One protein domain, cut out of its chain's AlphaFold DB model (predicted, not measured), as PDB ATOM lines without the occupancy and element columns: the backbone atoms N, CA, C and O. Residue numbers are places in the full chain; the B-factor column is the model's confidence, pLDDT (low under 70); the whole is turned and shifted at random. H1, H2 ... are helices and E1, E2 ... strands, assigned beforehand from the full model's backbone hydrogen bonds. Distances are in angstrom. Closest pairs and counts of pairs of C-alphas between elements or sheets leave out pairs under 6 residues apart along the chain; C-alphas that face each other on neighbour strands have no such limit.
ATOM      1  N   VAL A   5      -1.349   9.551   4.062       97.50
ATOM      2  CA  VAL A   5      -1.766  10.938   3.870       97.50
ATOM      3  C   VAL A   5      -1.302  11.355   2.479       97.50
ATOM      4  O   VAL A   5      -0.126  11.217   2.164       97.50
ATOM      5  N   VAL A   6      -2.236  11.792   1.635       97.81
ATOM      6  CA  VAL A   6      -1.996  12.125   0.226       97.81
ATOM      7  C   VAL A   6      -2.289  13.599   0.008       97.81
ATOM      8  O   VAL A   6      -3.456  14.008   0.026       97.81
ATOM      9  N   GLU A   7      -1.246  14.386  -0.193       97.44
ATOM     10  CA  GLU A   7      -1.307  15.832  -0.349       97.44
ATOM     11  C   GLU A   7      -1.186  16.248  -1.816       97.44
ATOM     12  O   GLU A   7      -0.460  15.660  -2.617       97.44
ATOM     13  N   ASN A   8      -1.940  17.281  -2.183       95.94
ATOM     14  CA  ASN A   8      -1.705  17.999  -3.424       95.94
ATOM     15  C   ASN A   8      -0.760  19.171  -3.170       95.94
ATOM     16  O   ASN A   8      -1.205  20.218  -2.705       95.94
ATOM     17  N   HIS A   9       0.500  19.027  -3.570       93.38
ATOM     18  CA  HIS A   9       1.540  20.047  -3.422       93.38
ATOM     19  C   HIS A   9       1.194  21.410  -4.052       93.38
ATOM     20  O   HIS A   9       1.745  22.434  -3.661       93.38
ATOM     21  N   SER A  10       0.266  21.455  -5.019       94.62
ATOM     22  CA  SER A  10      -0.160  22.716  -5.646       94.62
ATOM     23  C   SER A  10      -1.113  23.556  -4.789       94.62
ATOM     24  O   SER A  10      -1.186  24.766  -4.988       94.62
ATOM     25  N   ASN A  11      -1.868  22.948  -3.862       94.06
ATOM     26  CA  ASN A  11      -2.862  23.671  -3.054       94.06
ATOM     27  C   ASN A  11      -3.008  23.193  -1.597       94.06
ATOM     28  O   ASN A  11      -3.912  23.652  -0.899       94.06
ATOM     29  N   GLY A  12      -2.165  22.265  -1.144       93.44
ATOM     30  CA  GLY A  12      -2.172  21.708   0.210       93.44
ATOM     31  C   GLY A  12      -3.411  20.877   0.560       93.44
ATOM     32  O   GLY A  12      -3.626  20.542   1.723       93.44
ATOM     33  N   HIS A  13      -4.293  20.560  -0.398       94.62
ATOM     34  CA  HIS A  13      -5.477  19.755  -0.102       94.62
ATOM     35  C   HIS A  13      -5.116  18.288   0.079       94.62
ATOM     36  O   HIS A  13      -4.716  17.606  -0.871       94.62
ATOM     37  N   THR A  14      -5.411  17.776   1.267       95.75
ATOM     38  CA  THR A  14      -4.884  16.497   1.728       95.75
ATOM     39  C   THR A  14      -5.986  15.501   2.047       95.75
ATOM     40  O   THR A  14      -7.004  15.837   2.649       95.75
ATOM     41  N   HIS A  15      -5.799  14.251   1.622       96.44
ATOM     42  CA  HIS A  15      -6.676  13.137   1.967       96.44
ATOM     43  C   HIS A  15      -5.960  12.180   2.911       96.44
ATOM     44  O   HIS A  15      -4.893  11.666   2.588       96.44
ATOM     45  N   ALA A  16      -6.582  11.878   4.046       96.38
ATOM     46  CA  ALA A  16      -6.159  10.785   4.909       96.38
ATOM     47  C   ALA A  16      -6.873   9.485   4.502       96.38
ATOM     48  O   ALA A  16      -8.079   9.469   4.241       96.38
ATOM     49  N   VAL A  17      -6.121   8.390   4.444       96.12
ATOM     50  CA  VAL A  17      -6.589   7.068   4.019       96.12
ATOM     51  C   VAL A  17      -6.398   6.080   5.162       96.12
ATOM     52  O   VAL A  17      -5.330   6.024   5.765       96.12
ATOM     53  N   TRP A  18      -7.415   5.261   5.428       96.12
ATOM     54  CA  TRP A  18      -7.345   4.118   6.340       96.12
ATOM     55  C   TRP A  18      -7.670   2.853   5.556       96.12
ATOM     56  O   TRP A  18      -8.771   2.724   5.017       96.12
ATOM     57  N   ALA A  19      -6.712   1.936   5.472       95.75
ATOM     58  CA  ALA A  19      -6.889   0.679   4.764       95.75
ATOM     59  C   ALA A  19      -7.655  -0.331   5.629       95.75
ATOM     60  O   ALA A  19      -7.349  -0.524   6.810       95.75
ATOM     61  N   LEU A  20      -8.667  -0.958   5.026       96.88
ATOM     62  CA  LEU A  20      -9.493  -1.965   5.682       96.88
ATOM     63  C   LEU A  20      -8.992  -3.369   5.355       96.88
ATOM     64  O   LEU A  20      -8.599  -3.629   4.220       96.88
ATOM     65  N   SER A  21      -9.057  -4.272   6.331       97.62
ATOM     66  CA  SER A  21      -8.806  -5.700   6.100       97.62
ATOM     67  C   SER A  21      -9.947  -6.384   5.345       97.62
ATOM     68  O   SER A  21      -9.691  -7.273   4.543       97.62
ATOM     69  N   GLU A  22     -11.185  -5.934   5.559       96.31
ATOM     70  CA  GLU A  22     -12.380  -6.420   4.865       96.31
ATOM     71  C   GLU A  22     -13.034  -5.270   4.078       96.31
ATOM     72  O   GLU A  22     -13.348  -4.223   4.668       96.31
ATOM     73  N   PRO A  23     -13.259  -5.415   2.760       93.25
ATOM     74  CA  PRO A  23     -13.947  -4.402   1.973       93.25
ATOM     75  C   PRO A  23     -15.423  -4.266   2.369       93.25
ATOM     76  O   PRO A  23     -16.120  -5.221   2.695       93.25
ATOM     77  N   VAL A  24     -15.953  -3.047   2.261       90.75
ATOM     78  CA  VAL A  24     -17.390  -2.792   2.426       90.75
ATOM     79  C   VAL A  24     -18.037  -2.745   1.049       90.75
ATOM     80  O   VAL A  24     -17.790  -1.803   0.297       90.75
ATOM     81  N   THR A  25     -18.889  -3.719   0.724       89.62
ATOM     82  CA  THR A  25     -19.659  -3.743  -0.532       89.62
ATOM     83  C   THR A  25     -20.521  -2.485  -0.665       89.62
ATOM     84  O   THR A  25     -21.247  -2.128   0.264       89.62
ATOM     85  N   ARG A  26     -20.462  -1.805  -1.822       84.38
ATOM     86  CA  ARG A  26     -21.181  -0.537  -2.094       84.38
ATOM     87  C   ARG A  26     -22.154  -0.600  -3.275       84.38
ATOM     88  O   ARG A  26     -22.622   0.442  -3.724       84.38
ATOM     89  N   THR A  27     -22.421  -1.797  -3.790       82.94
ATOM     90  CA  THR A  27     -23.381  -2.019  -4.879       82.94
ATOM     91  C   THR A  27     -24.819  -1.817  -4.394       82.94
ATOM     92  O   THR A  27     -25.091  -1.724  -3.196       82.94
ATOM     93  N   GLU A  28     -25.766  -1.788  -5.324       73.94
ATOM     94  CA  GLU A  28     -27.207  -1.749  -5.068       73.94
ATOM     95  C   GLU A  28     -27.702  -2.941  -4.232       73.94
ATOM     96  O   GLU A  28     -28.675  -2.814  -3.491       73.94
ATOM     97  N   TYR A  29     -26.989  -4.070  -4.280       81.19
ATOM     98  CA  TYR A  29     -27.276  -5.275  -3.495       81.19
ATOM     99  C   TYR A  29     -26.590  -5.294  -2.121       81.19
ATOM    100  O   TYR A  29     -26.744  -6.249  -1.355       81.19
ATOM    101  N   ALA A  30     -25.815  -4.262  -1.783       85.00
ATOM    102  CA  ALA A  30     -25.113  -4.201  -0.513       85.00
ATOM    103  C   ALA A  30     -26.077  -4.158   0.681       85.00
ATOM    104  O   ALA A  30     -27.100  -3.466   0.694       85.00
ATOM    105  N   ARG A  31     -25.702  -4.853   1.759       86.62
ATOM    106  CA  ARG A  31     -26.462  -4.819   3.012       86.62
ATOM    107  C   ARG A  31     -26.393  -3.416   3.624       86.62
ATOM    108  O   ARG A  31     -25.319  -2.861   3.853       86.62
ATOM    109  N   ARG A  32     -27.560  -2.868   3.978       82.69
ATOM    110  CA  ARG A  32     -27.687  -1.508   4.536       82.69
ATOM    111  C   ARG A  32     -26.968  -1.327   5.875       82.69
ATOM    112  O   ARG A  32     -26.455  -0.241   6.136       82.69
ATOM    113  N   ALA A  33     -26.946  -2.359   6.723       88.44
ATOM    114  CA  ALA A  33     -26.344  -2.282   8.055       88.44
ATOM    115  C   ALA A  33     -24.814  -2.059   7.998       88.44
ATOM    116  O   ALA A  33     -24.377  -1.044   8.542       88.44
ATOM    117  N   PRO A  34     -24.016  -2.872   7.270       91.00
ATOM    118  CA  PRO A  34     -22.590  -2.599   7.054       91.00
ATOM    119  C   PRO A  34     -22.299  -1.224   6.446       91.00
ATOM    120  O   PRO A  34     -21.424  -0.517   6.934       91.00
ATOM    121  N   LEU A  35     -23.068  -0.792   5.438       89.31
ATOM    122  CA  LEU A  35     -22.905   0.539   4.840       89.31
ATOM    123  C   LEU A  35     -23.145   1.669   5.847       89.31
ATOM    124  O   LEU A  35     -22.377   2.626   5.907       89.31
ATOM    125  N   THR A  36     -24.197   1.549   6.659       88.06
ATOM    126  CA  THR A  36     -24.530   2.540   7.694       88.06
ATOM    127  C   THR A  36     -23.468   2.570   8.790       88.06
ATOM    128  O   THR A  36     -23.133   3.636   9.307       88.06
ATOM    129  N   TYR A  37     -22.933   1.407   9.154       92.25
ATOM    130  CA  TYR A  37     -21.851   1.294  10.120       92.25
ATOM    131  C   TYR A  37     -20.566   1.944   9.588       92.25
ATOM    132  O   TYR A  37     -20.051   2.861  10.225       92.25
ATOM    133  N   ALA A  38     -20.153   1.603   8.364       93.75
ATOM    134  CA  ALA A  38     -19.005   2.202   7.684       93.75
ATOM    135  C   ALA A  38     -19.134   3.719   7.513       93.75
ATOM    136  O   ALA A  38     -18.161   4.443   7.718       93.75
ATOM    137  N   ALA A  39     -20.329   4.225   7.198       91.75
ATOM    138  CA  ALA A  39     -20.588   5.662   7.121       91.75
ATOM    139  C   ALA A  39     -20.392   6.355   8.478       91.75
ATOM    140  O   ALA A  39     -19.828   7.444   8.535       91.75
ATOM    141  N   GLY A  40     -20.826   5.714   9.568       93.38
ATOM    142  CA  GLY A  40     -20.628   6.219  10.927       93.38
ATOM    143  C   GLY A  40     -19.153   6.270  11.322       93.38
ATOM    144  O   GLY A  40     -18.701   7.299  11.812       93.38
ATOM    145  N   VAL A  41     -18.399   5.201  11.048       95.50
ATOM    146  CA  VAL A  41     -16.950   5.168  11.310       95.50
ATOM    147  C   VAL A  41     -16.216   6.193  10.446       95.50
ATOM    148  O   VAL A  41     -15.368   6.913  10.955       95.50
ATOM    149  N   THR A  42     -16.589   6.345   9.171       94.56
ATOM    150  CA  THR A  42     -16.008   7.369   8.281       94.56
ATOM    151  C   THR A  42     -16.222   8.784   8.828       94.56
ATOM    152  O   THR A  42     -15.294   9.588   8.844       94.56
ATOM    153  N   GLU A  43     -17.425   9.093   9.320       94.44
ATOM    154  CA  GLU A  43     -17.703  10.379   9.972       94.44
ATOM    155  C   GLU A  43     -16.926  10.543  11.285       94.44
ATOM    156  O   GLU A  43     -16.481  11.647  11.596       94.44
ATOM    157  N   GLY A  44     -16.738   9.466  12.049       96.12
ATOM    158  CA  GLY A  44     -15.901   9.484  13.244       96.12
ATOM    159  C   GLY A  44     -14.437   9.786  12.921       96.12
ATOM    160  O   GLY A  44     -13.857  10.679  13.532       96.12
ATOM    161  N   LEU A  45     -13.870   9.143  11.895       96.44
ATOM    162  CA  LEU A  45     -12.521   9.439  11.391       96.44
ATOM    163  C   LEU A  45     -12.404  10.898  10.951       96.44
ATOM    164  O   LEU A  45     -11.455  11.568  11.343       96.44
ATOM    165  N   ARG A  46     -13.396  11.415  10.210       95.44
ATOM    166  CA  ARG A  46     -13.448  12.833   9.828       95.44
ATOM    167  C   ARG A  46     -13.388  13.737  11.062       95.44
ATOM    168  O   ARG A  46     -12.629  14.692  11.066       95.44
ATOM    169  N   ARG A  47     -14.163  13.451  12.113       95.69
ATOM    170  CA  ARG A  47     -14.162  14.242  13.359       95.69
ATOM    171  C   ARG A  47     -12.846  14.149  14.124       95.69
ATOM    172  O   ARG A  47     -12.423  15.156  14.674       95.69
ATOM    173  N   ALA A  48     -12.223  12.975  14.156       96.56
ATOM    174  CA  ALA A  48     -10.977  12.743  14.884       96.56
ATOM    175  C   ALA A  48      -9.787  13.519  14.306       96.56
ATOM    176  O   ALA A  48      -8.858  13.841  15.035       96.56
ATOM    177  N   VAL A  49      -9.817  13.832  13.008       95.06
ATOM    178  CA  VAL A  49      -8.755  14.599  12.329       95.06
ATOM    179  C   VAL A  49      -9.174  16.026  11.969       95.06
ATOM    180  O   VAL A  49      -8.497  16.667  11.175       95.06
ATOM    181  N   ASP A  50     -10.318  16.493  12.485       95.19
ATOM    182  CA  ASP A  50     -10.972  17.750  12.086       95.19
ATOM    183  C   ASP A  50     -11.071  17.942  10.556       95.19
ATOM    184  O   ASP A  50     -10.861  19.011   9.989       95.19
ATOM    185  N   GLY A  51     -11.386  16.849   9.858       94.56
ATOM    186  CA  GLY A  51     -11.479  16.813   8.406       94.56
ATOM    187  C   GLY A  51     -12.672  17.599   7.861       94.56
ATOM    188  O   GLY A  51     -13.709  17.759   8.520       94.56
ATOM    189  N   ASP A  52     -12.552  18.014   6.600       93.50
ATOM    190  CA  ASP A  52     -13.548  18.824   5.897       93.50
ATOM    191  C   ASP A  52     -14.965  18.213   5.944       93.50
ATOM    192  O   ASP A  52     -15.212  17.087   5.504       93.50
ATOM    193  N   LYS A  53     -15.923  18.995   6.460       90.88
ATOM    194  CA  LYS A  53     -17.354  18.649   6.541       90.88
ATOM    195  C   LYS A  53     -18.031  18.624   5.163       90.88
ATOM    196  O   LYS A  53     -19.071  17.977   5.023       90.88
ATOM    197  N   GLY A  54     -17.482  19.347   4.185       88.25
ATOM    198  CA  GLY A  54     -17.968  19.434   2.808       88.25
ATOM    199  C   GLY A  54     -17.543  18.261   1.923       88.25
ATOM    200  O   GLY A  54     -18.170  18.012   0.890       88.25
ATOM    201  N   TYR A  55     -16.534  17.494   2.338       87.69
ATOM    202  CA  TYR A  55     -16.033  16.373   1.558       87.69
ATOM    203  C   TYR A  55     -17.073  15.251   1.433       87.69
ATOM    204  O   TYR A  55     -17.578  14.691   2.408       87.69
ATOM    205  N   SER A  56     -17.395  14.898   0.188       81.50
ATOM    206  CA  SER A  56     -18.459  13.939  -0.120       81.50
ATOM    207  C   SER A  56     -18.040  12.474   0.024       81.50
ATOM    208  O   SER A  56     -18.912  11.608   0.029       81.50
ATOM    209  N   GLY A  57     -16.739  12.173   0.114       81.81
ATOM    210  CA  GLY A  57     -16.223  10.800   0.189       81.81
ATOM    211  C   GLY A  57     -16.323   9.992  -1.113       81.81
ATOM    212  O   GLY A  57     -16.168   8.772  -1.073       81.81
ATOM    213  N   LEU A  58     -16.617  10.637  -2.250       76.25
ATOM    214  CA  LEU A  58     -16.790   9.966  -3.549       76.25
ATOM    215  C   LEU A  58     -15.491   9.813  -4.346       76.25
ATOM    216  O   LEU A  58     -15.367   8.869  -5.121       76.25
ATOM    217  N   MET A  59     -14.536  10.721  -4.165       84.62
ATOM    218  CA  MET A  59     -13.273  10.726  -4.901       84.62
ATOM    219  C   MET A  59     -12.128  10.853  -3.922       84.62
ATOM    220  O   MET A  59     -12.095  11.828  -3.184       84.62
ATOM    221  N   THR A  60     -11.171   9.926  -3.960       91.12
ATOM    222  CA  THR A  60      -9.926  10.061  -3.203       91.12
ATOM    223  C   THR A  60      -8.732  10.193  -4.141       91.12
ATOM    224  O   THR A  60      -8.750   9.616  -5.227       91.12
ATOM    225  N   LYS A  61      -7.706  10.956  -3.745       93.69
ATOM    226  CA  LYS A  61      -6.438  10.997  -4.482       93.69
ATOM    227  C   LYS A  61      -5.811   9.609  -4.470       93.69
ATOM    228  O   LYS A  61      -5.808   8.962  -3.425       93.69
ATOM    229  N   ASN A  62      -5.307   9.155  -5.614       94.12
ATOM    230  CA  ASN A  62      -4.630   7.867  -5.701       94.12
ATOM    231  C   ASN A  62      -3.250   7.963  -5.015       94.12
ATOM    232  O   ASN A  62      -2.388   8.631  -5.575       94.12
ATOM    233  N   PRO A  63      -3.006   7.289  -3.873       94.12
ATOM    234  CA  PRO A  63      -1.739   7.396  -3.142       94.12
ATOM    235  C   PRO A  63      -0.499   6.917  -3.921       94.12
ATOM    236  O   PRO A  63       0.622   7.123  -3.476       94.12
ATOM    237  N   THR A  64      -0.669   6.221  -5.050       94.75
ATOM    238  CA  THR A  64       0.450   5.707  -5.858       94.75
ATOM    239  C   THR A  64       0.750   6.543  -7.098       94.75
ATOM    240  O   THR A  64       1.569   6.138  -7.914       94.75
ATOM    241  N   HIS A  65       0.052   7.662  -7.297       95.94
ATOM    242  CA  HIS A  65       0.225   8.499  -8.479       95.94
ATOM    243  C   HIS A  65       1.230   9.629  -8.214       95.94
ATOM    244  O   HIS A  65       1.056  10.378  -7.255       95.94
ATOM    245  N   ASP A  66       2.201   9.810  -9.113       94.88
ATOM    246  CA  ASP A  66       3.357  10.714  -8.939       94.88
ATOM    247  C   ASP A  66       3.005  12.205  -8.799       94.88
ATOM    248  O   ASP A  66       3.805  13.000  -8.327       94.88
ATOM    249  N   ALA A  67       1.797  12.601  -9.203       94.69
ATOM    250  CA  ALA A  67       1.303  13.971  -9.024       94.69
ATOM    251  C   ALA A  67       0.989  14.350  -7.560       94.69
ATOM    252  O   ALA A  67       0.598  15.490  -7.311       94.69
ATOM    253  N   TRP A  68       1.076  13.415  -6.609       96.88
ATOM    254  CA  TRP A  68       0.732  13.659  -5.206       96.88
ATOM    255  C   TRP A  68       1.898  13.368  -4.270       96.88
ATOM    256  O   TRP A  68       2.554  12.334  -4.385       96.88
ATOM    257  N   ASP A  69       2.045  14.212  -3.253       97.31
ATOM    258  CA  ASP A  69       2.970  13.968  -2.154       97.31
ATOM    259  C   ASP A  69       2.309  12.995  -1.178       97.31
ATOM    260  O   ASP A  69       1.393  13.340  -0.425       97.31
ATOM    261  N   THR A  70       2.722  11.731  -1.245       97.56
ATOM    262  CA  THR A  70       2.143  10.664  -0.424       97.56
ATOM    263  C   THR A  70       3.072  10.267   0.710       97.56
ATOM    264  O   THR A  70       4.181   9.780   0.495       97.56
ATOM    265  N   HIS A  71       2.560  10.365   1.933       96.94
ATOM    266  CA  HIS A  71       3.209   9.872   3.138       96.94
ATOM    267  C   HIS A  71       2.538   8.578   3.602       96.94
ATOM    268  O   HIS A  71       1.407   8.586   4.098       96.94
ATOM    269  N   TRP A  72       3.242   7.455   3.461       97.25
ATOM    270  CA  TRP A  72       2.824   6.166   4.010       97.25
ATOM    271  C   TRP A  72       3.204   6.085   5.488       97.25
ATOM    272  O   TRP A  72       4.375   6.174   5.842       97.25
ATOM    273  N   ILE A  73       2.205   5.925   6.353       97.25
ATOM    274  CA  ILE A  73       2.371   5.942   7.815       97.25
ATOM    275  C   ILE A  73       2.304   4.525   8.390       97.25
ATOM    276  O   ILE A  73       2.941   4.224   9.394       97.25
ATOM    277  N   SER A  74       1.520   3.642   7.776       95.31
ATOM    278  CA  SER A  74       1.339   2.270   8.245       95.31
ATOM    279  C   SER A  74       0.991   1.348   7.083       95.31
ATOM    280  O   SER A  74       0.300   1.757   6.153       95.31
ATOM    281  N   THR A  75       1.430   0.093   7.156       94.81
ATOM    282  CA  THR A  75       1.042  -0.988   6.233       94.81
ATOM    283  C   THR A  75      -0.085  -1.862   6.792       94.81
ATOM    284  O   THR A  75      -0.520  -2.811   6.142       94.81
ATOM    285  N   GLU A  76      -0.573  -1.557   7.995       95.25
ATOM    286  CA  GLU A  76      -1.579  -2.351   8.689       95.25
ATOM    287  C   GLU A  76      -2.962  -2.190   8.042       95.25
ATOM    288  O   GLU A  76      -3.482  -1.076   7.889       95.25
ATOM    289  N   LEU A  77      -3.585  -3.324   7.721       97.06
ATOM    290  CA  LEU A  77      -4.997  -3.398   7.372       97.06
ATOM    291  C   LEU A  77      -5.820  -3.588   8.643       97.06
ATOM    292  O   LEU A  77      -5.591  -4.534   9.394       97.06
ATOM    293  N   ARG A  78      -6.807  -2.718   8.870       96.81
ATOM    294  CA  ARG A  78      -7.614  -2.756  10.096       96.81
ATOM    295  C   ARG A  78      -9.056  -3.160   9.811       96.81
ATOM    296  O   ARG A  78      -9.645  -2.671   8.846       96.81
ATOM    297  N   PRO A  79      -9.682  -4.004  10.647       97.00
ATOM    298  CA  PRO A  79     -11.117  -4.196  10.557       97.00
ATOM    299  C   PRO A  79     -11.824  -2.898  10.950       97.00
ATOM    300  O   PRO A  79     -11.339  -2.116  11.771       97.00
ATOM    301  N   LEU A  80     -13.017  -2.687  10.400       95.81
ATOM    302  CA  LEU A  80     -13.801  -1.480  10.656       95.81
ATOM    303  C   LEU A  80     -14.098  -1.273  12.157       95.81
ATOM    304  O   LEU A  80     -14.101  -0.140  12.629       95.81
ATOM    305  N   ALA A  81     -14.261  -2.365  12.909       96.19
ATOM    306  CA  ALA A  81     -14.455  -2.341  14.358       96.19
ATOM    307  C   ALA A  81     -13.222  -1.856  15.138       96.19
ATOM    308  O   ALA A  81     -13.368  -1.153  16.132       96.19
ATOM    309  N   ALA A  82     -12.005  -2.161  14.671       96.50
ATOM    310  CA  ALA A  82     -10.793  -1.634  15.299       96.50
ATOM    311  C   ALA A  82     -10.672  -0.119  15.085       96.50
ATOM    312  O   ALA A  82     -10.264   0.602  15.993       96.50
ATOM    313  N   LEU A  83     -11.077   0.377  13.908       96.62
ATOM    314  CA  LEU A  83     -11.150   1.818  13.661       96.62
ATOM    315  C   LEU A  83     -12.187   2.493  14.561       96.62
ATOM    316  O   LEU A  83     -11.894   3.548  15.102       96.62
ATOM    317  N   GLU A  84     -13.370   1.898  14.747       96.50
ATOM    318  CA  GLU A  84     -14.369   2.411  15.695       96.50
ATOM    319  C   GLU A  84     -13.818   2.490  17.120       96.50
ATOM    320  O   GLU A  84     -13.974   3.516  17.778       96.50
ATOM    321  N   HIS A  85     -13.163   1.427  17.587       95.69
ATOM    322  CA  HIS A  85     -12.619   1.376  18.939       95.69
ATOM    323  C   HIS A  85     -11.603   2.498  19.190       95.69
ATOM    324  O   HIS A  85     -11.669   3.172  20.213       95.69
ATOM    325  N   ALA A  86     -10.736   2.771  18.210       95.19
ATOM    326  CA  ALA A  86      -9.723   3.820  18.288       95.19
ATOM    327  C   ALA A  86     -10.277   5.261  18.223       95.19
ATOM    328  O   ALA A  86      -9.501   6.211  18.302       95.19
ATOM    329  N   LEU A  87     -11.586   5.451  18.018       95.38
ATOM    330  CA  LEU A  87     -12.187   6.779  17.866       95.38
ATOM    331  C   LEU A  87     -12.634   7.423  19.183       95.38
ATOM    332  O   LEU A  87     -13.019   8.584  19.130       95.38
ATOM    333  N   GLU A  88     -12.622   6.710  20.317       82.88
ATOM    334  CA  GLU A  88     -12.742   7.228  21.702       82.88
ATOM    335  C   GLU A  88     -13.600   8.509  21.897       82.88
ATOM    336  O   GLU A  88     -13.195   9.469  22.543       82.88
ATOM    337  N   GLY A  89     -14.815   8.549  21.336       89.44
ATOM    338  CA  GLY A  89     -15.748   9.683  21.492       89.44
ATOM    339  C   GLY A  89     -15.929  10.582  20.263       89.44
ATOM    340  O   GLY A  89     -16.846  11.402  20.228       89.44
ATOM    341  N   HIS A  90     -15.160  10.377  19.198       96.56
ATOM    342  CA  HIS A  90     -15.379  11.040  17.911       96.56
ATOM    343  C   HIS A  90     -16.529  10.428  17.103       96.56
ATOM    344  O   HIS A  90     -16.954  11.011  16.105       96.56
ATOM    345  N   MET A  91     -17.074   9.279  17.516       96.25
ATOM    346  CA  MET A  91     -18.196   8.652  16.822       96.25
ATOM    347  C   MET A  91     -19.427   9.574  16.767       96.25
ATOM    348  O   MET A  91     -19.752  10.263  17.736       96.25
ATOM    349  N   PRO A  92     -20.149   9.616  15.632       94.25
ATOM    350  CA  PRO A  92     -21.342  10.434  15.522       94.25
ATOM    351  C   PRO A  92     -22.471   9.935  16.432       94.25
ATOM    352  O   PRO A  92     -22.681   8.723  16.533       94.25
ATOM    353  N   PRO A  93     -23.261  10.850  17.029       92.44
ATOM    354  CA  PRO A  93     -24.424  10.464  17.817       92.44
ATOM    355  C   PRO A  93     -25.463   9.774  16.932       92.44
ATOM    356  O   PRO A  93     -25.526   9.985  15.719       92.44
ATOM    357  N   GLU A  94     -26.356   8.994  17.535       86.50
ATOM    358  CA  GLU A  94     -27.396   8.274  16.793       86.50
ATOM    359  C   GLU A  94     -28.314   9.210  15.981       86.50
ATOM    360  O   GLU A  94     -28.755   8.872  14.879       86.50
ATOM    361  N   SER A  95     -28.547  10.432  16.473       87.81
ATOM    362  CA  SER A  95     -29.300  11.471  15.759       87.81
ATOM    363  C   SER A  95     -28.690  11.824  14.399       87.81
ATOM    364  O   SER A  95     -29.431  12.015  13.435       87.81
ATOM    365  N   TRP A  96     -27.360  11.811  14.270       89.44
ATOM    366  CA  TRP A  96     -26.677  12.049  12.995       89.44
ATOM    367  C   TRP A  96     -27.055  10.991  11.951       89.44
ATOM    368  O   TRP A  96     -27.319  11.317  10.790       89.44
ATOM    369  N   ARG A  97     -27.168   9.722  12.373       77.69
ATOM    370  CA  ARG A  97     -27.584   8.620  11.490       77.69
ATOM    371  C   ARG A  97     -29.010   8.834  10.984       77.69
ATOM    372  O   ARG A  97     -29.286   8.548   9.820       77.69
ATOM    373  N   ARG A  98     -29.909   9.362  11.827       79.56
ATOM    374  CA  ARG A  98     -31.286   9.709  11.433       79.56
ATOM    375  C   ARG A  98     -31.303  10.810  10.374       79.56
ATOM    376  O   ARG A  98     -31.927  10.619   9.333       79.56
ATOM    377  N   THR A  99     -30.555  11.895  10.570       79.25
ATOM    378  CA  THR A  99     -30.456  12.988   9.586       79.25
ATOM    379  C   THR A  99     -29.910  12.500   8.241       79.25
ATOM    380  O   THR A  99     -30.433  12.862   7.187       79.25
ATOM    381  N   ARG A 100     -28.905  11.615   8.245       76.69
ATOM    382  CA  ARG A 100     -28.319  11.082   7.003       76.69
ATOM    383  C   ARG A 100     -29.162  10.054   6.265       76.69
ATOM    384  O   ARG A 100     -28.915   9.836   5.084       76.69
ATOM    385  N   ARG A 101     -30.201   9.494   6.887       70.31
ATOM    386  CA  ARG A 101     -31.220   8.735   6.143       70.31
ATOM    387  C   ARG A 101     -32.059   9.635   5.231       70.31
ATOM    388  O   ARG A 101     -32.447   9.177   4.165       70.31
ATOM    389  N   GLY A 102     -32.326  10.878   5.642       68.12
ATOM    390  CA  GLY A 102     -33.110  11.842   4.858       68.12
ATOM    391  C   GLY A 102     -32.301  12.581   3.789       68.12
ATOM    392  O   GLY A 102     -32.843  12.930   2.747       68.12
ATOM    393  N   ASN A 103     -31.001  12.783   4.019       71.44
ATOM    394  CA  ASN A 103     -30.083  13.391   3.055       71.44
ATOM    395  C   ASN A 103     -28.794  12.554   2.955       71.44
ATOM    396  O   ASN A 103     -27.819  12.836   3.663       71.44
ATOM    397  N   PRO A 104     -28.791  11.480   2.150       69.50
ATOM    398  CA  PRO A 104     -27.647  10.588   2.055       69.50
ATOM    399  C   PRO A 104     -26.503  11.244   1.280       69.50
ATOM    400  O   PRO A 104     -26.647  11.708   0.148       69.50
ATOM    401  N   VAL A 105     -25.323  11.240   1.894       70.75
ATOM    402  CA  VAL A 105     -24.073  11.751   1.316       70.75
ATOM    403  C   VAL A 105     -22.967  10.757   1.656       70.75
ATOM    404  O   VAL A 105     -23.010  10.144   2.723       70.75
ATOM    405  N   GLY A 106     -21.999  10.583   0.758       78.12
ATOM    406  CA  GLY A 106     -20.979   9.544   0.881       78.12
ATOM    407  C   GLY A 106     -21.539   8.140   0.685       78.12
ATOM    408  O   GLY A 106     -22.249   7.871  -0.290       78.12
ATOM    409  N   LEU A 107     -21.192   7.227   1.592       76.44
ATOM    410  CA  LEU A 107     -21.552   5.813   1.487       76.44
ATOM    411  C   LEU A 107     -23.076   5.619   1.453       76.44
ATOM    412  O   LEU A 107     -23.795   6.068   2.341       76.44
ATOM    413  N   GLY A 108     -23.562   4.931   0.416       69.44
ATOM    414  CA  GLY A 108     -24.987   4.647   0.209       69.44
ATOM    415  C   GLY A 108     -25.755   5.689  -0.614       69.44
ATOM    416  O   GLY A 108     -26.885   5.406  -1.009       69.44
ATOM    417  N   ARG A 109     -25.151   6.842  -0.954       74.56
ATOM    418  CA  ARG A 109     -25.781   7.866  -1.814       74.56
ATOM    419  C   ARG A 109     -26.219   7.297  -3.163       74.56
ATOM    420  O   ARG A 109     -27.341   7.557  -3.582       74.56
ATOM    421  N   ASN A 110     -25.364   6.505  -3.816       72.81
ATOM    422  CA  ASN A 110     -25.668   5.909  -5.122       72.81
ATOM    423  C   ASN A 110     -26.933   5.049  -5.062       72.81
ATOM    424  O   ASN A 110     -27.839   5.236  -5.870       72.81
ATOM    425  N   CYS A 111     -27.030   4.178  -4.053       69.06
ATOM    426  CA  CYS A 111     -28.207   3.342  -3.858       69.06
ATOM    427  C   CYS A 111     -29.447   4.202  -3.606       69.06
ATOM    428  O   CYS A 111     -30.476   3.960  -4.221       69.06
ATOM    429  N   THR A 112     -29.371   5.237  -2.762       74.31
ATOM    430  CA  THR A 112     -30.548   6.082  -2.510       74.31
ATOM    431  C   THR A 112     -30.993   6.870  -3.741       74.31
ATOM    432  O   THR A 112     -32.192   6.940  -4.003       74.31
ATOM    433  N   ILE A 113     -30.061   7.435  -4.514       77.50
ATOM    434  CA  ILE A 113     -30.389   8.119  -5.773       77.50
ATOM    435  C   ILE A 113     -31.087   7.150  -6.728       77.50
ATOM    436  O   ILE A 113     -32.161   7.472  -7.233       77.50
ATOM    437  N   PHE A 114     -30.526   5.954  -6.927       78.94
ATOM    438  CA  PHE A 114     -31.121   4.935  -7.789       78.94
ATOM    439  C   PHE A 114     -32.522   4.521  -7.316       78.94
ATOM    440  O   PHE A 114     -33.483   4.568  -8.083       78.94
ATOM    441  N   GLU A 115     -32.657   4.179  -6.034       76.31
ATOM    442  CA  GLU A 115     -33.912   3.749  -5.410       76.31
ATOM    443  C   GLU A 115     -35.019   4.806  -5.491       76.31
ATOM    444  O   GLU A 115     -36.195   4.468  -5.632       76.31
ATOM    445  N   THR A 116     -34.648   6.086  -5.458       82.31
ATOM    446  CA  THR A 116     -35.593   7.204  -5.572       82.31
ATOM    447  C   THR A 116     -35.966   7.453  -7.034       82.31
ATOM    448  O   THR A 116     -37.147   7.536  -7.376       82.31
ATOM    449  N   ALA A 117     -34.974   7.523  -7.925       86.69
ATOM    450  CA  ALA A 117     -35.180   7.820  -9.340       86.69
ATOM    451  C   ALA A 117     -35.955   6.712 -10.073       86.69
ATOM    452  O   ALA A 117     -36.784   7.003 -10.941       86.69
ATOM    453  N   ARG A 118     -35.746   5.439  -9.701       86.88
ATOM    454  CA  ARG A 118     -36.368   4.290 -10.381       86.88
ATOM    455  C   ARG A 118     -37.896   4.288 -10.316       86.88
ATOM    456  O   ARG A 118     -38.534   3.806 -11.244       86.88
ATOM    457  N   ILE A 119     -38.499   4.850  -9.263       90.06
ATOM    458  CA  ILE A 119     -39.965   4.903  -9.108       90.06
ATOM    459  C   ILE A 119     -40.589   5.703 -10.256       90.06
ATOM    460  O   ILE A 119     -41.550   5.255 -10.889       90.06
ATOM    461  N   TRP A 120     -40.016   6.872 -10.551       91.94
ATOM    462  CA  TRP A 120     -40.448   7.697 -11.671       91.94
ATOM    463  C   TRP A 120     -40.052   7.062 -13.007       91.94
ATOM    464  O   TRP A 120     -40.907   6.912 -13.881       91.94
ATOM    465  N   ALA A 121     -38.797   6.617 -13.135       91.25
ATOM    466  CA  ALA A 121     -38.265   6.086 -14.387       91.25
ATOM    467  C   ALA A 121     -39.038   4.850 -14.867       91.25
ATOM    468  O   ALA A 121     -39.417   4.775 -16.031       91.25
ATOM    469  N   TYR A 122     -39.362   3.906 -13.976       91.88
ATOM    470  CA  TYR A 122     -40.139   2.718 -14.336       91.88
ATOM    471  C   TYR A 122     -41.578   3.055 -14.723       91.88
ATOM    472  O   TYR A 122     -42.151   2.396 -15.591       91.88
ATOM    473  N   ARG A 123     -42.182   4.076 -14.104       91.62
ATOM    474  CA  ARG A 123     -43.515   4.542 -14.495       91.62
ATOM    475  C   ARG A 123     -43.492   5.144 -15.896       91.62
ATOM    476  O   ARG A 123     -44.352   4.800 -16.703       91.62
ATOM    477  N   ASP A 124     -42.529   6.015 -16.181       92.50
ATOM    478  CA  ASP A 124     -42.455   6.681 -17.479       92.50
ATOM    479  C   ASP A 124     -42.025   5.715 -18.592       92.50
ATOM    480  O   ASP A 124     -42.653   5.687 -19.646       92.50
ATOM    481  N   ALA A 125     -41.082   4.805 -18.325       89.25
ATOM    482  CA  ALA A 125     -40.705   3.740 -19.255       89.25
ATOM    483  C   ALA A 125     -41.905   2.858 -19.654       89.25
ATOM    484  O   ALA A 125     -42.075   2.541 -20.832       89.25
ATOM    485  N   ARG A 126     -42.787   2.510 -18.701       89.31
ATOM    486  CA  ARG A 126     -44.044   1.800 -19.005       89.31
ATOM    487  C   ARG A 126     -44.972   2.625 -19.897       89.31
ATOM    488  O   ARG A 126     -45.533   2.074 -20.839       89.31
ATOM    489  N   ARG A 127     -45.118   3.927 -19.628       89.19
ATOM    490  CA  ARG A 127     -45.951   4.834 -20.434       89.19
ATOM    491  C   ARG A 127     -45.432   4.952 -21.867       89.19
ATOM    492  O   ARG A 127     -46.219   4.870 -22.802       89.19
ATOM    493  N   ILE A 128     -44.121   5.120 -22.037       88.56
ATOM    494  CA  ILE A 128     -43.465   5.174 -23.350       88.56
ATOM    495  C   ILE A 128     -43.709   3.861 -24.097       88.56
ATOM    496  O   ILE A 128     -44.181   3.891 -25.229       88.56
ATOM    497  N   ARG A 129     -43.487   2.712 -23.449       84.50
ATOM    498  CA  ARG A 129     -43.744   1.401 -24.057       84.50
ATOM    499  C   ARG A 129     -45.195   1.249 -24.524       84.50
ATOM    500  O   ARG A 129     -45.407   0.874 -25.666       84.50
ATOM    501  N   GLN A 130     -46.173   1.611 -23.695       83.56
ATOM    502  CA  GLN A 130     -47.598   1.556 -24.060       83.56
ATOM    503  C   GLN A 130     -47.965   2.509 -25.207       83.56
ATOM    504  O   GLN A 130     -48.893   2.239 -25.958       83.56
ATOM    505  N   ARG A 131     -47.255   3.635 -25.345       75.81
ATOM    506  CA  ARG A 131     -47.484   4.620 -26.411       75.81
ATOM    507  C   ARG A 131     -46.838   4.220 -27.742       75.81
ATOM    508  O   ARG A 131     -47.277   4.696 -28.784       75.81
ATOM    509  N   HIS A 132     -45.795   3.391 -27.693       66.00
ATOM    510  CA  HIS A 132     -45.076   2.870 -28.860       66.00
ATOM    511  C   HIS A 132     -45.462   1.426 -29.229       66.00
ATOM    512  O   HIS A 132     -45.070   0.951 -30.293       66.00
ATOM    513  N   GLU A 133     -46.254   0.732 -28.407       56.12
ATOM    514  CA  GLU A 133     -46.983  -0.470 -28.818       56.12
ATOM    515  C   GLU A 133     -48.116  -0.050 -29.767       56.12
ATOM    516  O   GLU A 133     -49.139   0.500 -29.354       56.12
TER     517      GLU A 133
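AT A GLANCE: This is residues 5 to 133 of the 152 residues of the protein "Replication initiation protein" of Cutibacterium avidum (UniProt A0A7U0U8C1). A body of a small three-stranded sheet, helices and long loops has one arm: residues 116 to 133, mostly H4, stick out from it. The sheet lies at the end away from the arm; H1 lies nearer the middle, with short H2 packed on its residues 38 to 44 and H3 near it. The printed part has 129 residues with four named helices and three named strands, which follow each other along the chain as E1, E2, H1, E3, H2, H3, H4; the sheet, in the order E2 E1 E3, is antiparallel, and the class is mostly helix, with helices holding 56 and strands 13 of the 69 residues in named elements. The whole is loose, with a radius of gyration of the C-alphas of 18.6 A, and elongated, spanning 62 by 37 by 26 A.

IN THESE COORDINATES: Strand E1, residues 5 to 8, begins at C-alpha 5 (-1.766, 10.938, 3.870). E2 is residues 13 to 17 and E3 is residues 69 to 72. H1, residues 32 to 48, is 24.3 A long. H2 is residues 80 to 85 and H3 residues 94 to 102. H4, residues 109 to 132, is 33.6 A long and ends at C-alpha 132 (-45.076, 2.870, -28.860).

HOW THE PARTS SIT: E1 and E2 form a hairpin, with N 6 and O 15 at 2.8 A. E1 and E3 are antiparallel, with N 7 and O 69 at 2.8 A. H1 is not on the sheet. With residues 38 to 44 alone it touches H2, closest at the C-alphas of Val 41 and Glu 84, 5.8 A. H1 and H3 are close but not clearly touching: the closest C-alphas, of Gly 40 and Arg 97, are 7.4 A apart. H4 is apart from H1 and H3. Every O i to N i+4 pair is within hydrogen-bond range in H1 and H2; H3 has 4 of 5, H4 18 of 20.

THE WHOLE: Without the free stretch, the body spans 38 by 31 by 25 A. H4 has a kink of 37 degrees near residue 119. The links E2 to H1 and H1 to E3 are long, and the printed part has no cut. Residues 102, 104, 108, 111 and 132 to 133 have pLDDT under 70.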